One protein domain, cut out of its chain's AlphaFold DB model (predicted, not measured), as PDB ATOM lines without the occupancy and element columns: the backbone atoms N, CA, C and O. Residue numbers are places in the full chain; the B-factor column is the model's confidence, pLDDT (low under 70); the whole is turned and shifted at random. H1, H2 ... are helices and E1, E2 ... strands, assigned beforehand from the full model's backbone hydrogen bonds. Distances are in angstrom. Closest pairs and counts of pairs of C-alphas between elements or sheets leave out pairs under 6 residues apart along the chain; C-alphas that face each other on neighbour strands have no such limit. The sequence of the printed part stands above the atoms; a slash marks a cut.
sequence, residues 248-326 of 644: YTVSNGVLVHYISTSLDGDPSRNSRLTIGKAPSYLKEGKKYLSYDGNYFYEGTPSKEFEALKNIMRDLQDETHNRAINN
ATOM      1  N   TYR A 248      40.083  -5.278  -9.107       96.81
ATOM      2  CA  TYR A 248      38.706  -5.699  -8.960       96.81
ATOM      3  C   TYR A 248      38.558  -7.177  -9.306       96.81
ATOM      4  O   TYR A 248      39.249  -7.715 -10.174       96.81
ATOM      5  N   THR A 249      37.612  -7.844  -8.656       96.69
ATOM      6  CA  THR A 249      37.190  -9.205  -8.995       96.69
ATOM      7  C   THR A 249      35.694  -9.379  -8.751       96.69
ATOM      8  O   THR A 249      35.049  -8.533  -8.131       96.69
ATOM      9  N   VAL A 250      35.140 -10.483  -9.248       97.38
ATOM     10  CA  VAL A 250      33.741 -10.855  -9.030       97.38
ATOM     11  C   VAL A 250      33.681 -12.067  -8.110       97.38
ATOM     12  O   VAL A 250      34.401 -13.043  -8.322       97.38
ATOM     13  N   SER A 251      32.816 -11.999  -7.101       96.00
ATOM     14  CA  SER A 251      32.551 -13.086  -6.157       96.00
ATOM     15  C   SER A 251      31.050 -13.197  -5.918       96.00
ATOM     16  O   SER A 251      30.463 -12.290  -5.334       96.00
ATOM     17  N   ASN A 252      30.422 -14.294  -6.340       93.56
ATOM     18  CA  ASN A 252      28.971 -14.515  -6.260       93.56
ATOM     19  C   ASN A 252      28.157 -13.367  -6.887       93.56
ATOM     20  O   ASN A 252      27.189 -12.873  -6.308       93.56
ATOM     21  N   GLY A 253      28.599 -12.880  -8.050       94.81
ATOM     22  CA  GLY A 253      28.000 -11.724  -8.732       94.81
ATOM     23  C   GLY A 253      28.200 -10.359  -8.046       94.81
ATOM     24  O   GLY A 253      27.674  -9.357  -8.538       94.81
ATOM     25  N   VAL A 254      28.960 -10.286  -6.948       98.06
ATOM     26  CA  VAL A 254      29.351  -9.038  -6.269       98.06
ATOM     27  C   VAL A 254      30.679  -8.533  -6.824       98.06
ATOM     28  O   VAL A 254      31.625  -9.308  -6.971       98.06
ATOM     29  N   LEU A 255      30.765  -7.232  -7.099       98.50
ATOM     30  CA  LEU A 255      32.006  -6.544  -7.435       98.50
ATOM     31  C   LEU A 255      32.802  -6.257  -6.161       98.50
ATOM     32  O   LEU A 255      32.307  -5.607  -5.236       98.50
ATOM     33  N   VAL A 256      34.040  -6.735  -6.131       98.12
ATOM     34  CA  VAL A 256      34.955  -6.586  -5.000       98.12
ATOM     35  C   VAL A 256      36.187  -5.824  -5.455       98.12
ATOM     36  O   VAL A 256      36.819  -6.242  -6.421       98.12
ATOM     37  N   HIS A 257      36.547  -4.758  -4.747       96.75
ATOM     38  CA  HIS A 257      37.782  -4.010  -4.958       96.75
ATOM     39  C   HIS A 257      38.799  -4.363  -3.866       96.75
ATOM     40  O   HIS A 257      38.493  -4.298  -2.674       96.75
ATOM     41  N   TYR A 258      39.994  -4.774  -4.280       93.38
ATOM     42  CA  TYR A 258      41.161  -4.966  -3.430       93.38
ATOM     43  C   TYR A 258      42.097  -3.774  -3.590       93.38
ATOM     44  O   TYR A 258      42.647  -3.555  -4.669       93.38
ATOM     45  N   ILE A 259      42.280  -3.030  -2.503       89.44
ATOM     46  CA  ILE A 259      43.113  -1.832  -2.448       89.44
ATOM     47  C   ILE A 259      44.433  -2.191  -1.776       89.44
ATOM     48  O   ILE A 259      44.461  -2.640  -0.624       89.44
ATOM     49  N   SER A 260      45.521  -1.973  -2.504       85.25
ATOM     50  CA  SER A 260      46.882  -2.131  -2.014       85.25
ATOM     51  C   SER A 260      47.390  -0.829  -1.391       85.25
ATOM     52  O   SER A 260      47.240   0.254  -1.958       85.25
ATOM     53  N   THR A 261      48.023  -0.943  -0.224       78.44
ATOM     54  CA  THR A 261      48.767   0.150   0.427       78.44
ATOM     55  C   THR A 261      50.288  -0.048   0.326       78.44
ATOM     56  O   THR A 261      51.057   0.715   0.929       78.44
ATOM     57  N   SER A 262      50.728  -1.064  -0.439       79.25
ATOM     58  CA  SER A 262      52.127  -1.355  -0.780       79.25
ATOM     59  C   SER A 262      52.232  -2.141  -2.099       79.25
ATOM     60  O   SER A 262      51.848  -3.310  -2.161       79.25
ATOM     61  N   LEU A 263      52.829  -1.529  -3.130       78.62
ATOM     62  CA  LEU A 263      52.978  -2.084  -4.498       78.62
ATOM     63  C   LEU A 263      53.841  -3.328  -4.620       78.62
ATOM     64  O   LEU A 263      53.814  -4.023  -5.632       78.62
ATOM     65  N   ASP A 264      54.633  -3.557  -3.594       73.06
ATOM     66  CA  ASP A 264      55.655  -4.577  -3.434       73.06
ATOM     67  C   ASP A 264      55.427  -5.399  -2.153       73.06
ATOM     68  O   ASP A 264      56.303  -6.143  -1.716       73.06
ATOM     69  N   GLY A 265      54.263  -5.227  -1.516       73.88
ATOM     70  CA  GLY A 265      53.908  -5.880  -0.261       73.88
ATOM     71  C   GLY A 265      53.082  -7.151  -0.439       73.88
ATOM     72  O   GLY A 265      52.619  -7.480  -1.526       73.88
ATOM     73  N   ASP A 266      52.865  -7.850   0.676       75.62
ATOM     74  CA  ASP A 266      52.017  -9.042   0.733       75.62
ATOM     75  C   ASP A 266      50.547  -8.701   0.391       75.62
ATOM     76  O   ASP A 266      49.910  -7.957   1.151       75.62
ATOM     77  N   PRO A 267      49.973  -9.277  -0.689       78.88
ATOM     78  CA  PRO A 267      48.576  -9.066  -1.068       78.88
ATOM     79  C   PRO A 267      47.559  -9.451   0.017       78.88
ATOM     80  O   PRO A 267      46.422  -8.977  -0.018       78.88
ATOM     81  N   SER A 268      47.936 -10.280   1.001       73.69
ATOM     82  CA  SER A 268      47.078 -10.632   2.145       73.69
ATOM     83  C   SER A 268      46.701  -9.425   3.015       73.69
ATOM     84  O   SER A 268      45.718  -9.472   3.755       73.69
ATOM     85  N   ARG A 269      47.462  -8.328   2.902       75.50
ATOM     86  CA  ARG A 269      47.250  -7.073   3.633       75.50
ATOM     87  C   ARG A 269      46.372  -6.073   2.878       75.50
ATOM     88  O   ARG A 269      46.130  -4.985   3.399       75.50
ATOM     89  N   ASN A 270      45.907  -6.415   1.674       82.44
ATOM     90  CA  ASN A 270      45.053  -5.534   0.885       82.44
ATOM     91  C   ASN A 270      43.708  -5.318   1.585       82.44
ATOM     92  O   ASN A 270      43.083  -6.251   2.098       82.44
ATOM     93  N   SER A 271      43.227  -4.077   1.556       87.62
ATOM     94  CA  SER A 271      41.866  -3.768   1.993       87.62
ATOM     95  C   SER A 271      40.870  -4.312   0.976       87.62
ATOM     96  O   SER A 271      41.098  -4.215  -0.226       87.62
ATOM     97  N   ARG A 272      39.757  -4.876   1.447       92.44
ATOM     98  CA  ARG A 272      38.736  -5.502   0.599       92.44
ATOM     99  C   ARG A 272      37.400  -4.783   0.759       92.44
ATOM    100  O   ARG A 272      36.848  -4.785   1.856       92.44
ATOM    101  N   LEU A 273      36.851  -4.258  -0.333       94.62
ATOM    102  CA  LEU A 273      35.556  -3.568  -0.369       94.62
ATOM    103  C   LEU A 273      34.574  -4.301  -1.292       94.62
ATOM    104  O   LEU A 273      34.912  -4.619  -2.429       94.62
ATOM    105  N   THR A 274      33.352  -4.567  -0.830       96.62
ATOM    106  CA  THR A 274      32.235  -5.074  -1.649       96.62
ATOM    107  C   THR A 274      31.359  -3.908  -2.067       96.62
ATOM    108  O   THR A 274      30.573  -3.422  -1.264       96.62
ATOM    109  N   ILE A 275      31.496  -3.442  -3.301       95.31
ATOM    110  CA  ILE A 275      31.009  -2.109  -3.686       95.31
ATOM    111  C   ILE A 275      29.735  -2.128  -4.530       95.31
ATOM    112  O   ILE A 275      29.170  -1.076  -4.797       95.31
ATOM    113  N   GLY A 276      29.252  -3.284  -4.987       96.50
ATOM    114  CA  GLY A 276      28.038  -3.323  -5.800       96.50
ATOM    115  C   GLY A 276      27.809  -4.636  -6.530       96.50
ATOM    116  O   GLY A 276      28.616  -5.562  -6.463       96.50
ATOM    117  N   LYS A 277      26.719  -4.694  -7.300       96.00
ATOM    118  CA  LYS A 277      26.498  -5.757  -8.283       96.00
ATOM    119  C   LYS A 277      27.538  -5.661  -9.401       96.00
ATOM    120  O   LYS A 277      27.730  -4.593  -9.987       96.00
ATOM    121  N   ALA A 278      28.190  -6.778  -9.714       96.62
ATOM    122  CA  ALA A 278      29.170  -6.823 -10.789       96.62
ATOM    123  C   ALA A 278      28.501  -6.652 -12.163       96.62
ATOM    124  O   ALA A 278      27.482  -7.296 -12.438       96.62
ATOM    125  N   PRO A 279      29.071  -5.825 -13.059       93.69
ATOM    126  CA  PRO A 279      28.625  -5.782 -14.441       93.69
ATOM    127  C   PRO A 279      28.884  -7.130 -15.127       93.69
ATOM    128  O   PRO A 279      29.906  -7.780 -14.908       93.69
ATOM    129  N   SER A 280      27.963  -7.545 -15.997       91.38
ATOM    130  CA  SER A 280      27.908  -8.907 -16.555       91.38
ATOM    131  C   SER A 280      29.125  -9.318 -17.395       91.38
ATOM    132  O   SER A 280      29.341 -10.514 -17.624       91.38
ATOM    133  N   TYR A 281      29.916  -8.356 -17.877       92.00
ATOM    134  CA  TYR A 281      31.140  -8.608 -18.638       92.00
ATOM    135  C   TYR A 281      32.349  -8.940 -17.745       92.00
ATOM    136  O   TYR A 281      33.293  -9.565 -18.232       92.00
ATOM    137  N   LEU A 282      32.315  -8.597 -16.452       95.31
ATOM    138  CA  LEU A 282      33.313  -9.046 -15.481       95.31
ATOM    139  C   LEU A 282      32.970 -10.462 -15.023       95.31
ATOM    140  O   LEU A 282      31.814 -10.777 -14.735       95.31
ATOM    141  N   LYS A 283      33.970 -11.341 -14.999       94.00
ATOM    142  CA  LYS A 283      33.792 -12.768 -14.715       94.00
ATOM    143  C   LYS A 283      34.459 -13.147 -13.402       94.00
ATOM    144  O   LYS A 283      35.517 -12.622 -13.059       94.00
ATOM    145  N   GLU A 284      33.843 -14.088 -12.697       94.62
ATOM    146  CA  GLU A 284      34.422 -14.686 -11.495       94.62
ATOM    147  C   GLU A 284      35.753 -15.379 -11.802       94.62
ATOM    148  O   GLU A 284      35.991 -15.848 -12.918       94.62
ATOM    149  N   GLY A 285      36.644 -15.409 -10.810       90.94
ATOM    150  CA  GLY A 285      37.983 -15.992 -10.945       90.94
ATOM    151  C   GLY A 285      38.971 -15.159 -11.772       90.94
ATOM    152  O   GLY A 285      40.109 -15.586 -11.961       90.94
ATOM    153  N   LYS A 286      38.576 -13.972 -12.253       92.81
ATOM    154  CA  LYS A 286      39.458 -13.027 -12.953       92.81
ATOM    155  C   LYS A 286      39.753 -11.788 -12.108       92.81
ATOM    156  O   LYS A 286      38.965 -11.411 -11.239       92.81
ATOM    157  N   LYS A 287      40.889 -11.156 -12.400       94.69
ATOM    158  CA  LYS A 287      41.295  -9.855 -11.863       94.69
ATOM    159  C   LYS A 287      41.206  -8.788 -12.950       94.69
ATOM    160  O   LYS A 287      41.505  -9.061 -14.117       94.69
ATOM    161  N   TYR A 288      40.836  -7.580 -12.549       96.44
ATOM    162  CA  TYR A 288      40.701  -6.431 -13.432       96.44
ATOM    163  C   TYR A 288      41.308  -5.189 -12.793       96.44
ATOM    164  O   TYR A 288      40.998  -4.894 -11.646       96.44
ATOM    165  N   LEU A 289      42.137  -4.446 -13.516       96.19
ATOM    166  CA  LEU A 289      42.649  -3.158 -13.045       96.19
ATOM    167  C   LEU A 289      41.719  -2.034 -13.510       96.19
ATOM    168  O   LEU A 289      41.193  -2.078 -14.625       96.19
ATOM    169  N   SER A 290      41.517  -1.048 -12.641       96.38
ATOM    170  CA  SER A 290      40.788   0.191 -12.915       96.38
ATOM    171  C   SER A 290      41.165   1.230 -11.856       96.38
ATOM    172  O   SER A 290      41.145   0.922 -10.667       96.38
ATOM    173  N   TYR A 291      41.499   2.451 -12.274       95.31
ATOM    174  CA  TYR A 291      41.856   3.553 -11.360       95.31
ATOM    175  C   TYR A 291      40.826   4.688 -11.363       95.31
ATOM    176  O   TYR A 291      40.975   5.669 -10.636       95.31
ATOM    177  N   ASP A 292      39.772   4.553 -12.165       96.00
ATOM    178  CA  ASP A 292      38.605   5.435 -12.175       96.00
ATOM    179  C   ASP A 292      37.319   4.734 -11.704       96.00
ATOM    180  O   ASP A 292      36.354   5.406 -11.346       96.00
ATOM    181  N   GLY A 293      37.312   3.394 -11.665       96.19
ATOM    182  CA  GLY A 293      36.139   2.576 -11.361       96.19
ATOM    183  C   GLY A 293      35.133   2.492 -12.517       96.19
ATOM    184  O   GLY A 293      34.071   1.886 -12.356       96.19
ATOM    185  N   ASN A 294      35.440   3.083 -13.677       97.56
ATOM    186  CA  ASN A 294      34.567   3.153 -14.849       97.56
ATOM    187  C   ASN A 294      35.035   2.233 -15.980       97.56
ATOM    188  O   ASN A 294      34.201   1.584 -16.625       97.56
ATOM    189  N   TYR A 295      36.342   2.173 -16.234       98.06
ATOM    190  CA  TYR A 295      36.941   1.372 -17.300       98.06
ATOM    191  C   TYR A 295      37.859   0.298 -16.727       98.06
ATOM    192  O   TYR A 295      38.680   0.561 -15.849       98.06
ATOM    193  N   PHE A 296      37.706  -0.929 -17.224       97.81
ATOM    194  CA  PHE A 296      38.373  -2.110 -16.686       97.81
ATOM    195  C   PHE A 296      39.312  -2.745 -17.708       97.81
ATOM    196  O   PHE A 296      38.991  -2.874 -18.891       97.81
ATOM    197  N   TYR A 297      40.450  -3.226 -17.221       96.94
ATOM    198  CA  TYR A 297      41.486  -3.882 -18.014       96.94
ATOM    199  C   TYR A 297      41.755  -5.262 -17.422       96.94
ATOM    200  O   TYR A 297      41.905  -5.397 -16.210       96.94
ATOM    201  N   GLU A 298      41.774  -6.313 -18.243       93.88
ATOM    202  CA  GLU A 298      41.995  -7.678 -17.745       93.88
ATOM    203  C   GLU A 298      43.430  -7.837 -17.220       93.88
ATOM    204  O   GLU A 298      44.384  -7.834 -17.994       93.88
ATOM    205  N   GLY A 299      43.564  -8.029 -15.907       84.81
ATOM    206  CA  GLY A 299      44.833  -8.134 -15.188       84.81
ATOM    207  C   GLY A 299      45.016  -9.493 -14.526       84.81
ATOM    208  O   GLY A 299      45.325  -9.569 -13.345       84.81
ATOM    209  N   THR A 300      44.773 -10.594 -15.243       75.00
ATOM    210  CA  THR A 300      45.159 -11.936 -14.754       75.00
ATOM    211  C   THR A 300      46.658 -11.972 -14.420       75.00
ATOM    212  O   THR A 300      47.379 -11.223 -15.066       75.00
ATOM    213  N   PRO A 301      47.172 -12.860 -13.542       69.44
ATOM    214  CA  PRO A 301      48.581 -12.832 -13.109       69.44
ATOM    215  C   PRO A 301      49.624 -12.712 -14.237       69.44
ATOM    216  O   PRO A 301      50.598 -11.988 -14.110       69.44
ATOM    217  N   SER A 302      49.395 -13.338 -15.397       66.06
ATOM    218  CA  SER A 302      50.283 -13.231 -16.570       66.06
ATOM    219  C   SER A 302      50.097 -11.961 -17.424       66.06
ATOM    220  O   SER A 302      50.664 -11.866 -18.507       66.06
ATOM    221  N   LYS A 303      49.218 -11.043 -17.017       76.12
ATOM    222  CA  LYS A 303      48.785  -9.843 -17.753       76.12
ATOM    223  C   LYS A 303      48.739  -8.582 -16.883       76.12
ATOM    224  O   LYS A 303      48.392  -7.534 -17.413       76.12
ATOM    225  N   GLU A 304      49.066  -8.648 -15.590       80.31
ATOM    226  CA  GLU A 304      48.999  -7.487 -14.682       80.31
ATOM    227  C   GLU A 304      49.841  -6.310 -15.219       80.31
ATOM    228  O   GLU A 304      49.324  -5.202 -15.368       80.31
ATOM    229  N   PHE A 305      51.072  -6.571 -15.671       80.25
ATOM    230  CA  PHE A 305      51.925  -5.561 -16.314       80.25
ATOM    231  C   PHE A 305      51.344  -5.009 -17.624       80.25
ATOM    232  O   PHE A 305      51.409  -3.809 -17.884       80.25
ATOM    233  N   GLU A 306      50.767  -5.868 -18.469       86.62
ATOM    234  CA  GLU A 306      50.132  -5.428 -19.719       86.62
ATOM    235  C   GLU A 306      48.888  -4.576 -19.457       86.62
ATOM    236  O   GLU A 306      48.648  -3.610 -20.177       86.62
ATOM    237  N   ALA A 307      48.111  -4.892 -18.420       92.06
ATOM    238  CA  ALA A 307      46.958  -4.097 -18.021       92.06
ATOM    239  C   ALA A 307      47.383  -2.687 -17.584       92.06
ATOM    240  O   ALA A 307      46.819  -1.718 -18.090       92.06
ATOM    241  N   LEU A 308      48.420  -2.563 -16.745       90.56
ATOM    242  CA  LEU A 308      48.994  -1.265 -16.359       90.56
ATOM    243  C   LEU A 308      49.464  -0.462 -17.576       90.56
ATOM    244  O   LEU A 308      49.102   0.705 -17.724       90.56
ATOM    245  N   LYS A 309      50.206  -1.091 -18.495       89.44
ATOM    246  CA  LYS A 309      50.643  -0.438 -19.740       89.44
ATOM    247  C   LYS A 309      49.471   0.012 -20.602       89.44
ATOM    248  O   LYS A 309      49.491   1.115 -21.137       89.44
ATOM    249  N   ASN A 310      48.439  -0.816 -20.741       93.50
ATOM    250  CA  ASN A 310      47.257  -0.465 -21.521       93.50
ATOM    251  C   ASN A 310      46.491   0.709 -20.910       93.50
ATOM    252  O   ASN A 310      46.050   1.563 -21.670       93.50
ATOM    253  N   ILE A 311      46.391   0.778 -19.578       95.12
ATOM    254  CA  ILE A 311      45.814   1.924 -18.862       95.12
ATOM    255  C   ILE A 311      46.607   3.191 -19.176       95.12
ATOM    256  O   ILE A 311      46.033   4.166 -19.645       95.12
ATOM    257  N   MET A 312      47.927   3.176 -18.977       93.69
ATOM    258  CA  MET A 312      48.768   4.359 -19.211       93.69
ATOM    259  C   MET A 312      48.717   4.827 -20.666       93.69
ATOM    260  O   MET A 312      48.610   6.022 -20.923       93.69
ATOM    261  N   ARG A 313      48.724   3.895 -21.626       93.25
ATOM    262  CA  ARG A 313      48.595   4.220 -23.053       93.25
ATOM    263  C   ARG A 313      47.227   4.790 -23.399       93.25
ATOM    264  O   ARG A 313      47.149   5.728 -24.175       93.25
ATOM    265  N   ASP A 314      46.153   4.231 -22.846       96.44
ATOM    266  CA  ASP A 314      44.805   4.774 -23.036       96.44
ATOM    267  C   ASP A 314      44.714   6.202 -22.473       96.44
ATOM    268  O   ASP A 314      44.226   7.088 -23.171       96.44
ATOM    269  N   LEU A 315      45.285   6.455 -21.288       95.31
ATOM    270  CA  LEU A 315      45.349   7.793 -20.689       95.31
ATOM    271  C   LEU A 315      46.174   8.781 -21.526       95.31
ATOM    272  O   LEU A 315      45.748   9.913 -21.725       95.31
ATOM    273  N   GLN A 316      47.333   8.361 -22.037       94.25
ATOM    274  CA  GLN A 316      48.190   9.178 -22.908       94.25
ATOM    275  C   GLN A 316      47.540   9.490 -24.260       94.25
ATOM    276  O   GLN A 316      47.714  10.585 -24.788       94.25
ATOM    277  N   ASP A 317      46.789   8.534 -24.810       95.75
ATOM    278  CA  ASP A 317      46.065   8.688 -26.074       95.75
ATOM    279  C   ASP A 317      44.725   9.435 -25.898       95.75
ATOM    280  O   ASP A 317      44.040   9.689 -26.889       95.75
ATOM    281  N   GLU A 318      44.322   9.746 -24.660       95.69
ATOM    282  CA  GLU A 318      42.995  10.272 -24.304       95.69
ATOM    283  C   GLU A 318      41.844   9.370 -24.810       95.69
ATOM    284  O   GLU A 318      40.795   9.831 -25.274       95.69
ATOM    285  N   THR A 319      42.027   8.048 -24.736       95.88
ATOM    286  CA  THR A 319      41.038   7.043 -25.162       95.88
ATOM    287  C   THR A 319      40.788   5.985 -24.087       95.88
ATOM    288  O   THR A 319      41.411   5.988 -23.039       95.88
ATOM    289  N   HIS A 320      39.868   5.055 -24.355       96.38
ATOM    290  CA  HIS A 320      39.669   3.840 -23.549       96.38
ATOM    291  C   HIS A 320      39.617   2.602 -24.454       96.38
ATOM    292  O   HIS A 320      38.842   1.666 -24.233       96.38
ATOM    293  N   ASN A 321      40.383   2.631 -25.549       96.50
ATOM    294  CA  ASN A 321      40.270   1.645 -26.620       96.50
ATOM    295  C   ASN A 321      40.706   0.243 -26.199       96.50
ATOM    296  O   ASN A 321      40.270  -0.738 -26.807       96.50
ATOM    297  N   ARG A 322      41.559   0.146 -25.176       96.06
ATOM    298  CA  ARG A 322      42.120  -1.111 -24.675       96.06
ATOM    299  C   ARG A 322      41.348  -1.642 -23.460       96.06
ATOM    300  O   ARG A 322      41.620  -2.760 -23.021       96.06
ATOM    301  N   ALA A 323      40.377  -0.886 -22.942       97.06
ATOM    302  CA  ALA A 323      39.473  -1.346 -21.896       97.06
ATOM    303  C   ALA A 323      38.532  -2.441 -22.422       97.06
ATOM    304  O   ALA A 323      38.023  -2.378 -23.545       97.06
ATOM    305  N   ILE A 324      38.213  -3.424 -21.581       96.44
ATOM    306  CA  ILE A 324      37.287  -4.514 -21.941       96.44
ATOM    307  C   ILE A 324      35.853  -4.013 -22.160       96.44
ATOM    308  O   ILE A 324      35.051  -4.678 -22.811       96.44
ATOM    309  N   ASN A 325      35.532  -2.851 -21.591       95.44
ATOM    310  CA  ASN A 325      34.259  -2.158 -21.714       95.44
ATOM    311  C   ASN A 325      34.409  -0.830 -22.478       95.44
ATOM    312  O   ASN A 325      33.751   0.160 -22.149       95.44
ATOM    313  N   ASN A 326      35.272  -0.802 -23.502       95.00
ATOM    314  CA  ASN A 326      35.409   0.336 -24.412       95.00
ATOM    315  C   ASN A 326      34.032   0.805 -24.927       95.00
ATOM    316  O   ASN A 326      33.172   0.001 -25.291       95.00
TER     317      ASN A 326
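AT A GLANCE: This is residues 248 to 326 of the 644 residues of the protein "Beta-N-acetylglucosaminidase" of Clostridium sp. DSM 8431 (UniProt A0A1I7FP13). This domain has little regular structure: a small antiparallel sheet of three strands at one end, one helix, H1, at the other, and loops of residues 278 to 303 winding between. The 79 printed residues hold E1, E2, E3, then H1, a mixed class with only 30 residues in named elements. The sheet, E1 - E2 - E3, is a meander, each strand the antiparallel neighbour of the one before. The whole is compact, with radius of gyration of the C-alphas 12.5 A and spans of 33 by 31 by 21 A.

IN THESE COORDINATES: Find C-alpha 248 at (38.706, -5.699, -8.960), where E1, residues 248 to 251, begins its 10.0 A. E2, residues 254 to 259, measures 16.0 A; E3, residues 271 to 277, 18.6 A. H1, residues 304 to 316, runs 18.6 A to C-alpha 316 at (48.190, 9.178, -22.908).

HOW THE PARTS SIT: In hairpin E1 and E2, 142 degrees between directions, see N 249 and O 256, 2.9 A apart. In hairpin E2 and E3, 153 degrees, N 257 and O 273 are 2.8 A apart. H1, with every O i to N i+4 pair within hydrogen-bond range, is not on the sheet.

THE WHOLE: The printed part has no cut. Links E2 to E3 and E3 to H1 are long. Residues 301 to 302 have pLDDT under 70.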